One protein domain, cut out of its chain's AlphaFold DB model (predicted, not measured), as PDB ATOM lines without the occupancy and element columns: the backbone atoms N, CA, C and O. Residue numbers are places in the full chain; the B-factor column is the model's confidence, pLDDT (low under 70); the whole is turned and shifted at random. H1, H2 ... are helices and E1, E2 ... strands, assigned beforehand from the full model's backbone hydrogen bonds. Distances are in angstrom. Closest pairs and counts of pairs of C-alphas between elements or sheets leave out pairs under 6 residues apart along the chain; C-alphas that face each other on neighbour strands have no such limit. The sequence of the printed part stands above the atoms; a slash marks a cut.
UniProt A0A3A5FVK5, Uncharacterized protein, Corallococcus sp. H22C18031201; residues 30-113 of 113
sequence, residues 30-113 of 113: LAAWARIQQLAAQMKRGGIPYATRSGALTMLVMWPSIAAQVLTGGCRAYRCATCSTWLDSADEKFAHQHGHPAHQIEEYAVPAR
ATOM      1  N   LEU A  30      92.955 143.390 160.494       87.31
ATOM      2  CA  LEU A  30      93.702 144.585 160.931       87.31
ATOM      3  C   LEU A  30      95.117 144.250 161.440       87.31
ATOM      4  O   LEU A  30      96.082 144.929 161.089       87.31
ATOM      5  N   ALA A  31      95.256 143.181 162.229       87.62
ATOM      6  CA  ALA A  31      96.546 142.753 162.767       87.62
ATOM      7  C   ALA A  31      97.508 142.287 161.662       87.62
ATOM      8  O   ALA A  31      98.674 142.687 161.637       87.62
ATOM      9  N   ALA A  32      97.017 141.486 160.712       90.12
ATOM     10  CA  ALA A  32      97.818 141.046 159.575       90.12
ATOM     11  C   ALA A  32      98.189 142.227 158.663       90.12
ATOM     12  O   ALA A  32      99.328 142.323 158.213       90.12
ATOM     13  N   TRP A  33      97.283 143.186 158.473       92.50
ATOM     14  CA  TRP A  33      97.559 144.414 157.733       92.50
ATOM     15  C   TRP A  33      98.668 145.253 158.376       92.50
ATOM     16  O   TRP A  33      99.594 145.681 157.687       92.50
ATOM     17  N   ALA A  34      98.623 145.457 159.695       92.75
ATOM     18  CA  ALA A  34      99.680 146.158 160.418       92.75
ATOM     19  C   ALA A  34     101.040 145.463 160.240       92.75
ATOM     20  O   ALA A  34     102.041 146.126 159.966       92.75
ATOM     21  N   ARG A  35     101.066 144.127 160.313       94.75
ATOM     22  CA  ARG A  35     102.281 143.333 160.093       94.75
ATOM     23  C   ARG A  35     102.823 143.476 158.667       94.75
ATOM     24  O   ARG A  35     104.022 143.674 158.502       94.75
ATOM     25  N   ILE A  36     101.956 143.459 157.653       95.75
ATOM     26  CA  ILE A  36     102.335 143.671 156.245       95.75
ATOM     27  C   ILE A  36     102.924 145.068 156.038       95.75
ATOM     28  O   ILE A  36     103.948 145.209 155.376       95.75
ATOM     29  N   GLN A  37     102.314 146.104 156.620       96.00
ATOM     30  CA  GLN A  37     102.834 147.470 156.513       96.00
ATOM     31  C   GLN A  37     104.220 147.609 157.150       96.00
ATOM     32  O   GLN A  37     105.106 148.228 156.565       96.00
ATOM     33  N   GLN A  38     104.419 147.007 158.323       96.56
ATOM     34  CA  GLN A  38     105.715 147.011 159.004       96.56
ATOM     35  C   GLN A  38     106.780 146.259 158.203       96.56
ATOM     36  O   GLN A  38     107.897 146.757 158.066       96.56
ATOM     37  N   LEU A  39     106.432 145.101 157.637       97.44
ATOM     38  CA  LEU A  39     107.340 144.331 156.793       97.44
ATOM     39  C   LEU A  39     107.717 145.111 155.528       97.44
ATOM     40  O   LEU A  39     108.898 145.244 155.234       97.44
ATOM     41  N   ALA A  40     106.747 145.712 154.830       97.44
ATOM     42  CA  ALA A  40     107.017 146.531 153.646       97.44
ATOM     43  C   ALA A  40     107.936 147.726 153.964       97.44
ATOM     44  O   ALA A  40     108.846 148.036 153.194       97.44
ATOM     45  N   ALA A  41     107.740 148.375 155.117       97.12
ATOM     46  CA  ALA A  41     108.621 149.445 155.571       97.12
ATOM     47  C   ALA A  41     110.047 148.935 155.835       97.12
ATOM     48  O   ALA A  41     111.005 149.570 155.396       97.12
ATOM     49  N   GLN A  42     110.199 147.779 156.489       97.06
ATOM     50  CA  GLN A  42     111.512 147.171 156.721       97.06
ATOM     51  C   GLN A  42     112.217 146.771 155.432       97.06
ATOM     52  O   GLN A  42     113.386 147.099 155.251       97.06
ATOM     53  N   MET A  43     111.491 146.141 154.510       97.50
ATOM     54  CA  MET A  43     112.004 145.815 153.182       97.50
ATOM     55  C   MET A  43     112.533 147.068 152.486       97.50
ATOM     56  O   MET A  43     113.653 147.067 151.983       97.50
ATOM     57  N   LYS A  44     111.775 148.171 152.534       97.62
ATOM     58  CA  LYS A  44     112.197 149.447 151.947       97.62
ATOM     59  C   LYS A  44     113.462 149.994 152.612       97.62
ATOM     60  O   LYS A  44     114.354 150.453 151.907       97.62
ATOM     61  N   ARG A  45     113.551 149.942 153.947       96.44
ATOM     62  CA  ARG A  45     114.739 150.393 154.692       96.44
ATOM     63  C   ARG A  45     115.980 149.551 154.377       96.44
ATOM     64  O   ARG A  45     117.066 150.107 154.297       96.44
ATOM     65  N   GLY A  46     115.813 148.243 154.183       95.31
ATOM     66  CA  GLY A  46     116.892 147.316 153.833       95.31
ATOM     67  C   GLY A  46     117.220 147.231 152.338       95.31
ATOM     68  O   GLY A  46     118.040 146.404 151.954       95.31
ATOM     69  N   GLY A  47     116.568 148.027 151.482       96.19
ATOM     70  CA  GLY A  47     116.779 147.981 150.029       96.19
ATOM     71  C   GLY A  47     116.300 146.687 149.357       96.19
ATOM     72  O   GLY A  47     116.739 146.371 148.255       96.19
ATOM     73  N   ILE A  48     115.408 145.934 150.006       95.94
ATOM     74  CA  ILE A  48     114.849 144.687 149.478       95.94
ATOM     75  C   ILE A  48     113.906 145.005 148.298       95.94
ATOM     76  O   ILE A  48     113.054 145.895 148.416       95.94
ATOM     77  N   PRO A  49     114.004 144.284 147.163       92.75
ATOM     78  CA  PRO A  49     113.135 144.492 146.011       92.75
ATOM     79  C   PRO A  49     111.672 144.194 146.348       92.75
ATOM     80  O   PRO A  49     111.356 143.434 147.261       92.75
ATOM     81  N   TYR A  50     110.757 144.788 145.579       92.25
ATOM     82  CA  TYR A  50     109.312 144.626 145.771       92.25
ATOM     83  C   TYR A  50     108.840 144.973 147.195       92.25
ATOM     84  O   TYR A  50     107.933 144.334 147.722       92.25
ATOM     85  N   ALA A  51     109.413 146.017 147.809       94.50
ATOM     86  CA  ALA A  51     109.002 146.575 149.105       94.50
ATOM     87  C   ALA A  51     107.623 147.281 149.066       94.50
ATOM     88  O   ALA A  51     107.442 148.408 149.531       94.50
ATOM     89  N   THR A  52     106.637 146.623 148.463       95.56
ATOM     90  CA  THR A  52     105.230 147.010 148.411       95.56
ATOM     91  C   THR A  52     104.430 146.148 149.385       95.56
ATOM     92  O   THR A  52     104.923 145.165 149.935       95.56
ATOM     93  N   ARG A  53     103.160 146.496 149.604       94.56
ATOM     94  CA  ARG A  53     102.278 145.713 150.486       94.56
ATOM     95  C   ARG A  53     102.017 144.312 149.929       94.56
ATOM     96  O   ARG A  53     102.004 143.361 150.700       94.56
ATOM     97  N   SER A  54     101.863 144.190 148.611       93.44
ATOM     98  CA  SER A  54     101.723 142.896 147.940       93.44
ATOM     99  C   SER A  54     103.000 142.069 148.050       93.44
ATOM    100  O   SER A  54     102.932 140.911 148.433       93.44
ATOM    101  N   GLY A  55     104.176 142.667 147.819       94.31
ATOM    102  CA  GLY A  55     105.449 141.954 147.968       94.31
ATOM    103  C   GLY A  55     105.712 141.497 149.405       94.31
ATOM    104  O   GLY A  55     106.120 140.358 149.623       94.31
ATOM    105  N   ALA A  56     105.387 142.333 150.394       96.12
ATOM    106  CA  ALA A  56     105.442 141.958 151.804       96.12
ATOM    107  C   ALA A  56     104.448 140.837 152.153       96.12
ATOM    108  O   ALA A  56     104.800 139.926 152.897       96.12
ATOM    109  N   LEU A  57     103.226 140.864 151.606       95.31
ATOM    110  CA  LEU A  57     102.270 139.765 151.761       95.31
ATOM    111  C   LEU A  57     102.822 138.467 151.157       95.31
ATOM    112  O   LEU A  57     102.819 137.442 151.834       95.31
ATOM    113  N   THR A  58     103.336 138.513 149.926       94.19
ATOM    114  CA  THR A  58     103.946 137.355 149.261       94.19
ATOM    115  C   THR A  58     105.093 136.794 150.089       94.19
ATOM    116  O   THR A  58     105.134 135.591 150.323       94.19
ATOM    117  N   MET A  59     105.985 137.649 150.599       95.31
ATOM    118  CA  MET A  59     107.078 137.213 151.466       95.31
ATOM    119  C   MET A  59     106.565 136.557 152.748       95.31
ATOM    120  O   MET A  59     107.041 135.491 153.119       95.31
ATOM    121  N   LEU A  60     105.567 137.155 153.397       94.94
ATOM    122  CA  LEU A  60     104.985 136.637 154.633       94.94
ATOM    123  C   LEU A  60     104.322 135.264 154.455       94.94
ATOM    124  O   LEU A  60     104.324 134.474 155.395       94.94
ATOM    125  N   VAL A  61     103.766 134.985 153.274       93.69
ATOM    126  CA  VAL A  61     103.101 133.711 152.960       93.69
ATOM    127  C   VAL A  61     104.092 132.656 152.470       93.69
ATOM    128  O   VAL A  61     104.047 131.522 152.935       93.69
ATOM    129  N   MET A  62     104.977 133.017 151.540       95.25
ATOM    130  CA  MET A  62     105.868 132.068 150.863       95.25
ATOM    131  C   MET A  62     107.153 131.790 151.649       95.25
ATOM    132  O   MET A  62     107.672 130.681 151.588       95.25
ATOM    133  N   TRP A  63     107.654 132.778 152.395       95.56
ATOM    134  CA  TRP A  63     108.899 132.694 153.168       95.56
ATOM    135  C   TRP A  63     108.703 133.272 154.580       95.56
ATOM    136  O   TRP A  63     109.279 134.309 154.925       95.56
ATOM    137  N   PRO A  64     107.866 132.632 155.419       95.31
ATOM    138  CA  PRO A  64     107.494 133.167 156.729       95.31
ATOM    139  C   PRO A  64     108.692 133.349 157.674       95.31
ATOM    140  O   PRO A  64     108.705 134.307 158.452       95.31
ATOM    141  N   SER A  65     109.703 132.478 157.588       95.75
ATOM    142  CA  SER A  65     110.951 132.567 158.359       95.75
ATOM    143  C   SER A  65     111.733 133.838 158.012       95.75
ATOM    144  O   SER A  65     111.980 134.671 158.886       95.75
ATOM    145  N   ILE A  66     111.989 134.069 156.723       96.44
ATOM    146  CA  ILE A  66     112.602 135.297 156.197       96.44
ATOM    147  C   ILE A  66     111.797 136.532 156.599       96.44
ATOM    148  O   ILE A  66     112.350 137.508 157.104       96.44
ATOM    149  N   ALA A  67     110.473 136.497 156.429       96.94
ATOM    150  CA  ALA A  67     109.599 137.602 156.805       96.94
ATOM    151  C   ALA A  67     109.733 137.955 158.296       96.94
ATOM    152  O   ALA A  67     109.728 139.132 158.659       96.94
ATOM    153  N   ALA A  68     109.866 136.951 159.168       96.62
ATOM    154  CA  ALA A  68     110.085 137.148 160.598       96.62
ATOM    155  C   ALA A  68     111.466 137.751 160.904       96.62
ATOM    156  O   ALA A  68     111.560 138.652 161.743       96.62
ATOM    157  N   GLN A  69     112.517 137.318 160.199       95.94
ATOM    158  CA  GLN A  69     113.856 137.903 160.318       95.94
ATOM    159  C   GLN A  69     113.853 139.379 159.892       95.94
ATOM    160  O   GLN A  69     114.273 140.242 160.659       95.94
ATOM    161  N   VAL A  70     113.301 139.693 158.715       96.88
ATOM    162  CA  VAL A  70     113.209 141.070 158.194       96.88
ATOM    163  C   VAL A  70     112.373 141.962 159.121       96.88
ATOM    164  O   VAL A  70     112.710 143.125 159.341       96.88
ATOM    165  N   LEU A  71     111.291 141.430 159.701       96.50
ATOM    166  CA  LEU A  71     110.484 142.155 160.687       96.50
ATOM    167  C   LEU A  71     111.265 142.472 161.963       96.50
ATOM    168  O   LEU A  71     111.140 143.587 162.472       96.50
ATOM    169  N   THR A  72     112.048 141.516 162.467       96.19
ATOM    170  CA  THR A  72     112.925 141.713 163.633       96.19
ATOM    171  C   THR A  72     113.982 142.778 163.335       96.19
ATOM    172  O   THR A  72     114.238 143.647 164.169       96.19
ATOM    173  N   GLY A  73     114.514 142.776 162.110       95.50
ATOM    174  CA  GLY A  73     115.589 143.662 161.685       95.50
ATOM    175  C   GLY A  73     116.938 143.263 162.281       95.50
ATOM    176  O   GLY A  73     117.055 142.262 162.986       95.50
ATOM    177  N   GLY A  74     117.976 144.043 161.971       95.38
ATOM    178  CA  GLY A  74     119.343 143.762 162.423       95.38
ATOM    179  C   GLY A  74     119.926 142.475 161.831       95.38
ATOM    180  O   GLY A  74     120.810 141.868 162.429       95.38
ATOM    181  N   CYS A  75     119.418 142.043 160.677       94.50
ATOM    182  CA  CYS A  75     119.794 140.798 160.020       94.50
ATOM    183  C   CYS A  75     120.304 141.046 158.595       94.50
ATOM    184  O   CYS A  75     120.189 142.144 158.040       94.50
ATOM    185  N   ARG A  76     120.862 139.995 157.990       96.44
ATOM    186  CA  ARG A  76     121.080 139.927 156.546       96.44
ATOM    187  C   ARG A  76     120.039 139.005 155.943       96.44
ATOM    188  O   ARG A  76     119.883 137.885 156.414       96.44
ATOM    189  N   ALA A  77     119.353 139.482 154.913       95.88
ATOM    190  CA  ALA A  77     118.431 138.675 154.132       95.88
ATOM    191  C   ALA A  77     119.068 138.348 152.776       95.88
ATOM    192  O   ALA A  77     119.724 139.202 152.174       95.88
ATOM    193  N   TYR A  78     118.871 137.120 152.302       97.25
ATOM    194  CA  TYR A  78     119.532 136.595 151.110       97.25
ATOM    195  C   TYR A  78     118.502 136.177 150.070       97.25
ATOM    196  O   TYR A  78     117.573 135.427 150.376       97.25
ATOM    197  N   ARG A  79     118.681 136.624 148.827       96.75
ATOM    198  CA  ARG A  79     117.814 136.248 147.708       96.75
ATOM    199  C   ARG A  79     118.650 135.849 146.509       96.75
ATOM    200  O   ARG A  79     119.527 136.589 146.084       96.75
ATOM    201  N   CYS A  80     118.341 134.717 145.901       96.88
ATOM    202  CA  CYS A  80     118.866 134.398 144.586       96.88
ATOM    203  C   CYS A  80     118.112 135.207 143.519       96.88
ATOM    204  O   CYS A  80     116.917 135.000 143.315       96.88
ATOM    205  N   ALA A  81     118.799 136.107 142.814       95.38
ATOM    206  CA  ALA A  81     118.220 136.900 141.729       95.38
ATOM    207  C   ALA A  81     117.798 136.032 140.534       95.38
ATOM    208  O   ALA A  81     116.822 136.349 139.858       95.38
ATOM    209  N   THR A  82     118.500 134.917 140.304       96.50
ATOM    210  CA  THR A  82     118.269 134.019 139.164       96.50
ATOM    211  C   THR A  82     116.989 133.198 139.316       96.50
ATOM    212  O   THR A  82     116.165 133.181 138.407       96.50
ATOM    213  N   CYS A  83     116.784 132.543 140.463       95.19
ATOM    214  CA  CYS A  83     115.612 131.688 140.704       95.19
ATOM    215  C   CYS A  83     114.583 132.303 141.667       95.19
ATOM    216  O   CYS A  83     113.612 131.651 142.042       95.19
ATOM    217  N   SER A  84     114.784 133.558 142.086       92.56
ATOM    218  CA  SER A  84     113.920 134.298 143.022       92.56
ATOM    219  C   SER A  84     113.690 133.626 144.383       92.56
ATOM    220  O   SER A  84     112.766 133.999 145.104       92.56
ATOM    221  N   THR A  85     114.527 132.656 144.752       95.06
ATOM    222  CA  THR A  85     114.441 131.937 146.029       95.06
ATOM    223  C   THR A  85     115.080 132.752 147.146       95.06
ATOM    224  O   THR A  85     116.167 133.302 146.965       95.06
ATOM    225  N   TRP A  86     114.413 132.826 148.295       96.56
ATOM    226  CA  TRP A  86     114.988 133.371 149.522       96.56
ATOM    227  C   TRP A  86     115.698 132.278 150.319       96.56
ATOM    228  O   TRP A  86     115.254 131.134 150.298       96.56
ATOM    229  N   LEU A  87     116.788 132.644 150.994       95.81
ATOM    230  CA  LEU A  87     117.654 131.727 151.741       95.81
ATOM    231  C   LEU A  87     117.718 132.196 153.199       95.81
ATOM    232  O   LEU A  87     117.972 133.377 153.457       95.81
ATOM    233  N   ASP A  88     117.451 131.290 154.140       92.12
ATOM    234  CA  ASP A  88     117.215 131.598 155.560       92.12
ATOM    235  C   ASP A  88     118.502 131.892 156.338       92.12
ATOM    236  O   ASP A  88     118.455 132.428 157.451       92.12
ATOM    237  N   SER A  89     119.661 131.564 155.764       94.25
ATOM    238  CA  SER A  89     120.958 131.735 156.412       94.25
ATOM    239  C   SER A  89     122.107 131.939 155.423       94.25
ATOM    240  O   SER A  89     121.993 131.698 154.218       94.25
ATOM    241  N   ALA A  90     123.258 132.356 155.958       94.62
ATOM    242  CA  ALA A  90     124.502 132.402 155.199       94.62
ATOM    243  C   ALA A  90     124.938 131.001 154.730       94.62
ATOM    244  O   ALA A  90     125.436 130.864 153.615       94.62
ATOM    245  N   ASP A  91     124.703 129.961 155.532       96.38
ATOM    246  CA  ASP A  91     125.046 128.583 155.169       96.38
ATOM    247  C   ASP A  91     124.219 128.104 153.973       96.38
ATOM    248  O   ASP A  91     124.767 127.545 153.024       96.38
ATOM    249  N   GLU A  92     122.919 128.411 153.951       96.12
ATOM    250  CA  GLU A  92     122.062 128.135 152.794       96.12
ATOM    251  C   GLU A  92     122.473 128.942 151.564       96.12
ATOM    252  O   GLU A  92     122.485 128.401 150.459       96.12
ATOM    253  N   LYS A  93     122.874 130.209 151.739       95.88
ATOM    254  CA  LYS A  93     123.497 130.991 150.664       95.88
ATOM    255  C   LYS A  93     124.675 130.235 150.052       95.88
ATOM    256  O   LYS A  93     124.734 130.098 148.830       95.88
ATOM    257  N   PHE A  94     125.614 129.767 150.872       96.12
ATOM    258  CA  PHE A  94     126.802 129.077 150.374       96.12
ATOM    259  C   PHE A  94     126.461 127.730 149.733       96.12
ATOM    260  O   PHE A  94     126.960 127.438 148.647       96.12
ATOM    261  N   ALA A  95     125.573 126.947 150.347       97.38
ATOM    262  CA  ALA A  95     125.110 125.677 149.796       97.38
ATOM    263  C   ALA A  95     124.412 125.865 148.438       97.38
ATOM    264  O   ALA A  95     124.715 125.151 147.482       97.38
ATOM    265  N   HIS A  96     123.540 126.871 148.319       96.69
ATOM    266  CA  HIS A  96     122.843 127.198 147.073       96.69
ATOM    267  C   HIS A  96     123.811 127.652 145.984       96.69
ATOM    268  O   HIS A  96     123.725 127.182 144.852       96.69
ATOM    269  N   GLN A  97     124.762 128.529 146.315       96.31
ATOM    270  CA  GLN A  97     125.772 128.994 145.361       96.31
ATOM    271  C   GLN A  97     126.690 127.855 144.901       96.31
ATOM    272  O   GLN A  97     127.085 127.813 143.739       96.31
ATOM    273  N   HIS A  98     127.011 126.916 145.792       97.25
ATOM    274  CA  HIS A  98     127.797 125.736 145.451       97.25
ATOM    275  C   HIS A  98     127.030 124.783 144.521       97.25
ATOM    276  O   HIS A  98     127.583 124.323 143.526       97.25
ATOM    277  N   GLY A  99     125.748 124.529 144.808       97.44
ATOM    278  CA  GLY A  99     124.879 123.707 143.959       97.44
ATOM    279  C   GLY A  99     124.521 124.365 142.621       97.44
ATOM    280  O   GLY A  99     124.258 123.670 141.640       97.44
ATOM    281  N   HIS A 100     124.555 125.699 142.557       96.69
ATOM    282  CA  HIS A 100     124.218 126.483 141.370       96.69
ATOM    283  C   HIS A 100     125.241 127.606 141.114       96.69
ATOM    284  O   HIS A 100     124.936 128.779 141.334       96.69
ATOM    285  N   PRO A 101     126.436 127.297 140.577       94.69
ATOM    286  CA  PRO A 101     127.519 128.278 140.435       94.69
ATOM    287  C   PRO A 101     127.186 129.501 139.566       94.69
ATOM    288  O   PRO A 101     127.782 130.560 139.733       94.69
ATOM    289  N   ALA A 102     126.237 129.362 138.634       96.31
ATOM    290  CA  ALA A 102     125.783 130.448 137.765       96.31
ATOM    291  C   ALA A 102     124.701 131.342 138.404       96.31
ATOM    292  O   ALA A 102     124.318 132.354 137.818       96.31
ATOM    293  N   HIS A 103     124.166 130.973 139.571       97.44
ATOM    294  CA  HIS A 103     123.136 131.755 140.245       97.44
ATOM    295  C   HIS A 103     123.741 132.964 140.959       97.44
ATOM    296  O   HIS A 103     124.682 132.848 141.741       97.44
ATOM    297  N   GLN A 104     123.139 134.133 140.746       96.88
ATOM    298  CA  GLN A 104     123.524 135.355 141.443       96.88
ATOM    299  C   GLN A 104     122.742 135.471 142.752       96.88
ATOM    300  O   GLN A 104     121.509 135.424 142.740       96.88
ATOM    301  N   ILE A 105     123.444 135.633 143.874       96.75
ATOM    302  CA  ILE A 105     122.827 135.864 145.185       96.75
ATOM    303  C   ILE A 105     123.031 137.322 145.595       96.75
ATOM    304  O   ILE A 105     124.151 137.828 145.607       96.75
ATOM    305  N   GLU A 106     121.928 137.977 145.930       96.69
ATOM    306  CA  GLU A 106     121.850 139.332 146.456       96.69
ATOM    307  C   GLU A 106     121.766 139.279 147.985       96.69
ATOM    308  O   GLU A 106     121.091 138.419 148.562       96.69
ATOM    309  N   GLU A 107     122.449 140.216 148.641       96.88
ATOM    310  CA  GLU A 107     122.416 140.378 150.094       96.88
ATOM    311  C   GLU A 107     121.804 141.724 150.457       96.88
ATOM    312  O   GLU A 107     122.176 142.757 149.897       96.88
ATOM    313  N   TYR A 108     120.925 141.721 151.453       96.75
ATOM    314  CA  TYR A 108     120.273 142.925 151.951       96.75
ATOM    315  C   TYR A 108     120.540 143.085 153.441       96.75
ATOM    316  O   TYR A 108     120.190 142.217 154.243       96.75
ATOM    317  N   ALA A 109     121.151 144.207 153.817       96.56
ATOM    318  CA  ALA A 109     121.333 144.577 155.213       96.56
ATOM    319  C   ALA A 109     120.039 145.216 155.734       96.56
ATOM    320  O   ALA A 109     119.713 146.351 155.386       96.56
ATOM    321  N   VAL A 110     119.292 144.489 156.564       96.31
ATOM    322  CA  VAL A 110     118.051 144.993 157.155       96.31
ATOM    323  C   VAL A 110     118.397 145.728 158.451       96.31
ATOM    324  O   VAL A 110     118.921 145.104 159.379       96.31
ATOM    325  N   PRO A 111     118.119 147.039 158.562       94.44
ATOM    326  CA  PRO A 111     118.463 147.786 159.762       94.44
ATOM    327  C   PRO A 111     117.684 147.281 160.980       94.44
ATOM    328  O   PRO A 111     116.606 146.690 160.859       94.44
ATOM    329  N   ALA A 112     118.237 147.520 162.171       92.88
ATOM    330  CA  ALA A 112     117.511 147.304 163.417       92.88
ATOM    331  C   ALA A 112     116.210 148.130 163.420       92.88
ATOM    332  O   ALA A 112     116.140 149.197 162.802       92.88
ATOM    333  N   ARG A 113     115.160 147.578 164.036       79.38
ATOM    334  CA  ARG A 113     113.791 148.086 163.900       79.38
ATOM    335  C   ARG A 113     113.582 149.475 164.476       79.38
ATOM    336  O   ARG A 113     113.956 149.688 165.645       79.38
TER     337      ARG A 113
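What this domain is: This is residues 30 to 113 of the 113 residues of an uncharacterized protein of Corallococcus sp. H22C18031201 (UniProt A0A3A5FVK5). Three crossed helices, H1, H2 and H3, make a cluster at one end, an antiparallel ribbon of two strands, E1 and E2, runs beside H3, and H4 lies at the other end, away from the cluster. After E1 the chain folds back, and residues 86 to 87 pair with residues 78 to 79 of E1, antiparallel. The 84 printed residues hold four named helices and two named strands, in the order H1 H2 H3 E1 H4 E2, a mixed class. The whole is compact, with a radius of gyration of the C-alphas of 12.6 A, yet elongated, spanning 42 by 22 by 18 A.

How they stand to each other: H1, residues 30 to 45, touches H2, residues 53 to 62, with its residues 36 to 43 alone, about perpendicular at 79 degrees; the closest C-alphas, of Ala 40 and Ala 56, are 5.2 A apart. H3, residues 64 to 72, touches H2 at a steep tilt of 52 degrees, opposite ways, closest at the C-alphas of Leu 60 and Ala 67, 5.2 A. H1 touches H3 with its residues 38 to 43 alone, only just about perpendicular at 71 degrees, closest at the C-alphas of Leu 39 and Leu 71, 5.5 A. E1, residues 75 to 80, and E2, residues 105 to 110, are antiparallel neighbours at 156 degrees; N 77 and O 108, 2.9 A, and N 106 and O 79, 2.8 A, are within hydrogen-bond range. H4, residues 90 to 99, touches no helix; its closest C-alpha to E1 is Lys 93, 6.9 A from that of Tyr 78. In H1, H2, H3 and H4 every O i to N i+4 pair is within hydrogen-bond range.

Where its parts are: H1 begins at C-alpha 30, (93.702, 144.585, 160.931), and is 22.7 A long. E1 is 16.7 A long, and E2, 15.8 A, ends at C-alpha 110, (118.051, 144.993, 157.155).

The domain as a whole: The two C-alphas farthest apart, of Leu 30 and Pro 101, are 42.8 A apart. The printed part has no cut and no long link, and no printed residue is under 70 in pLDDT.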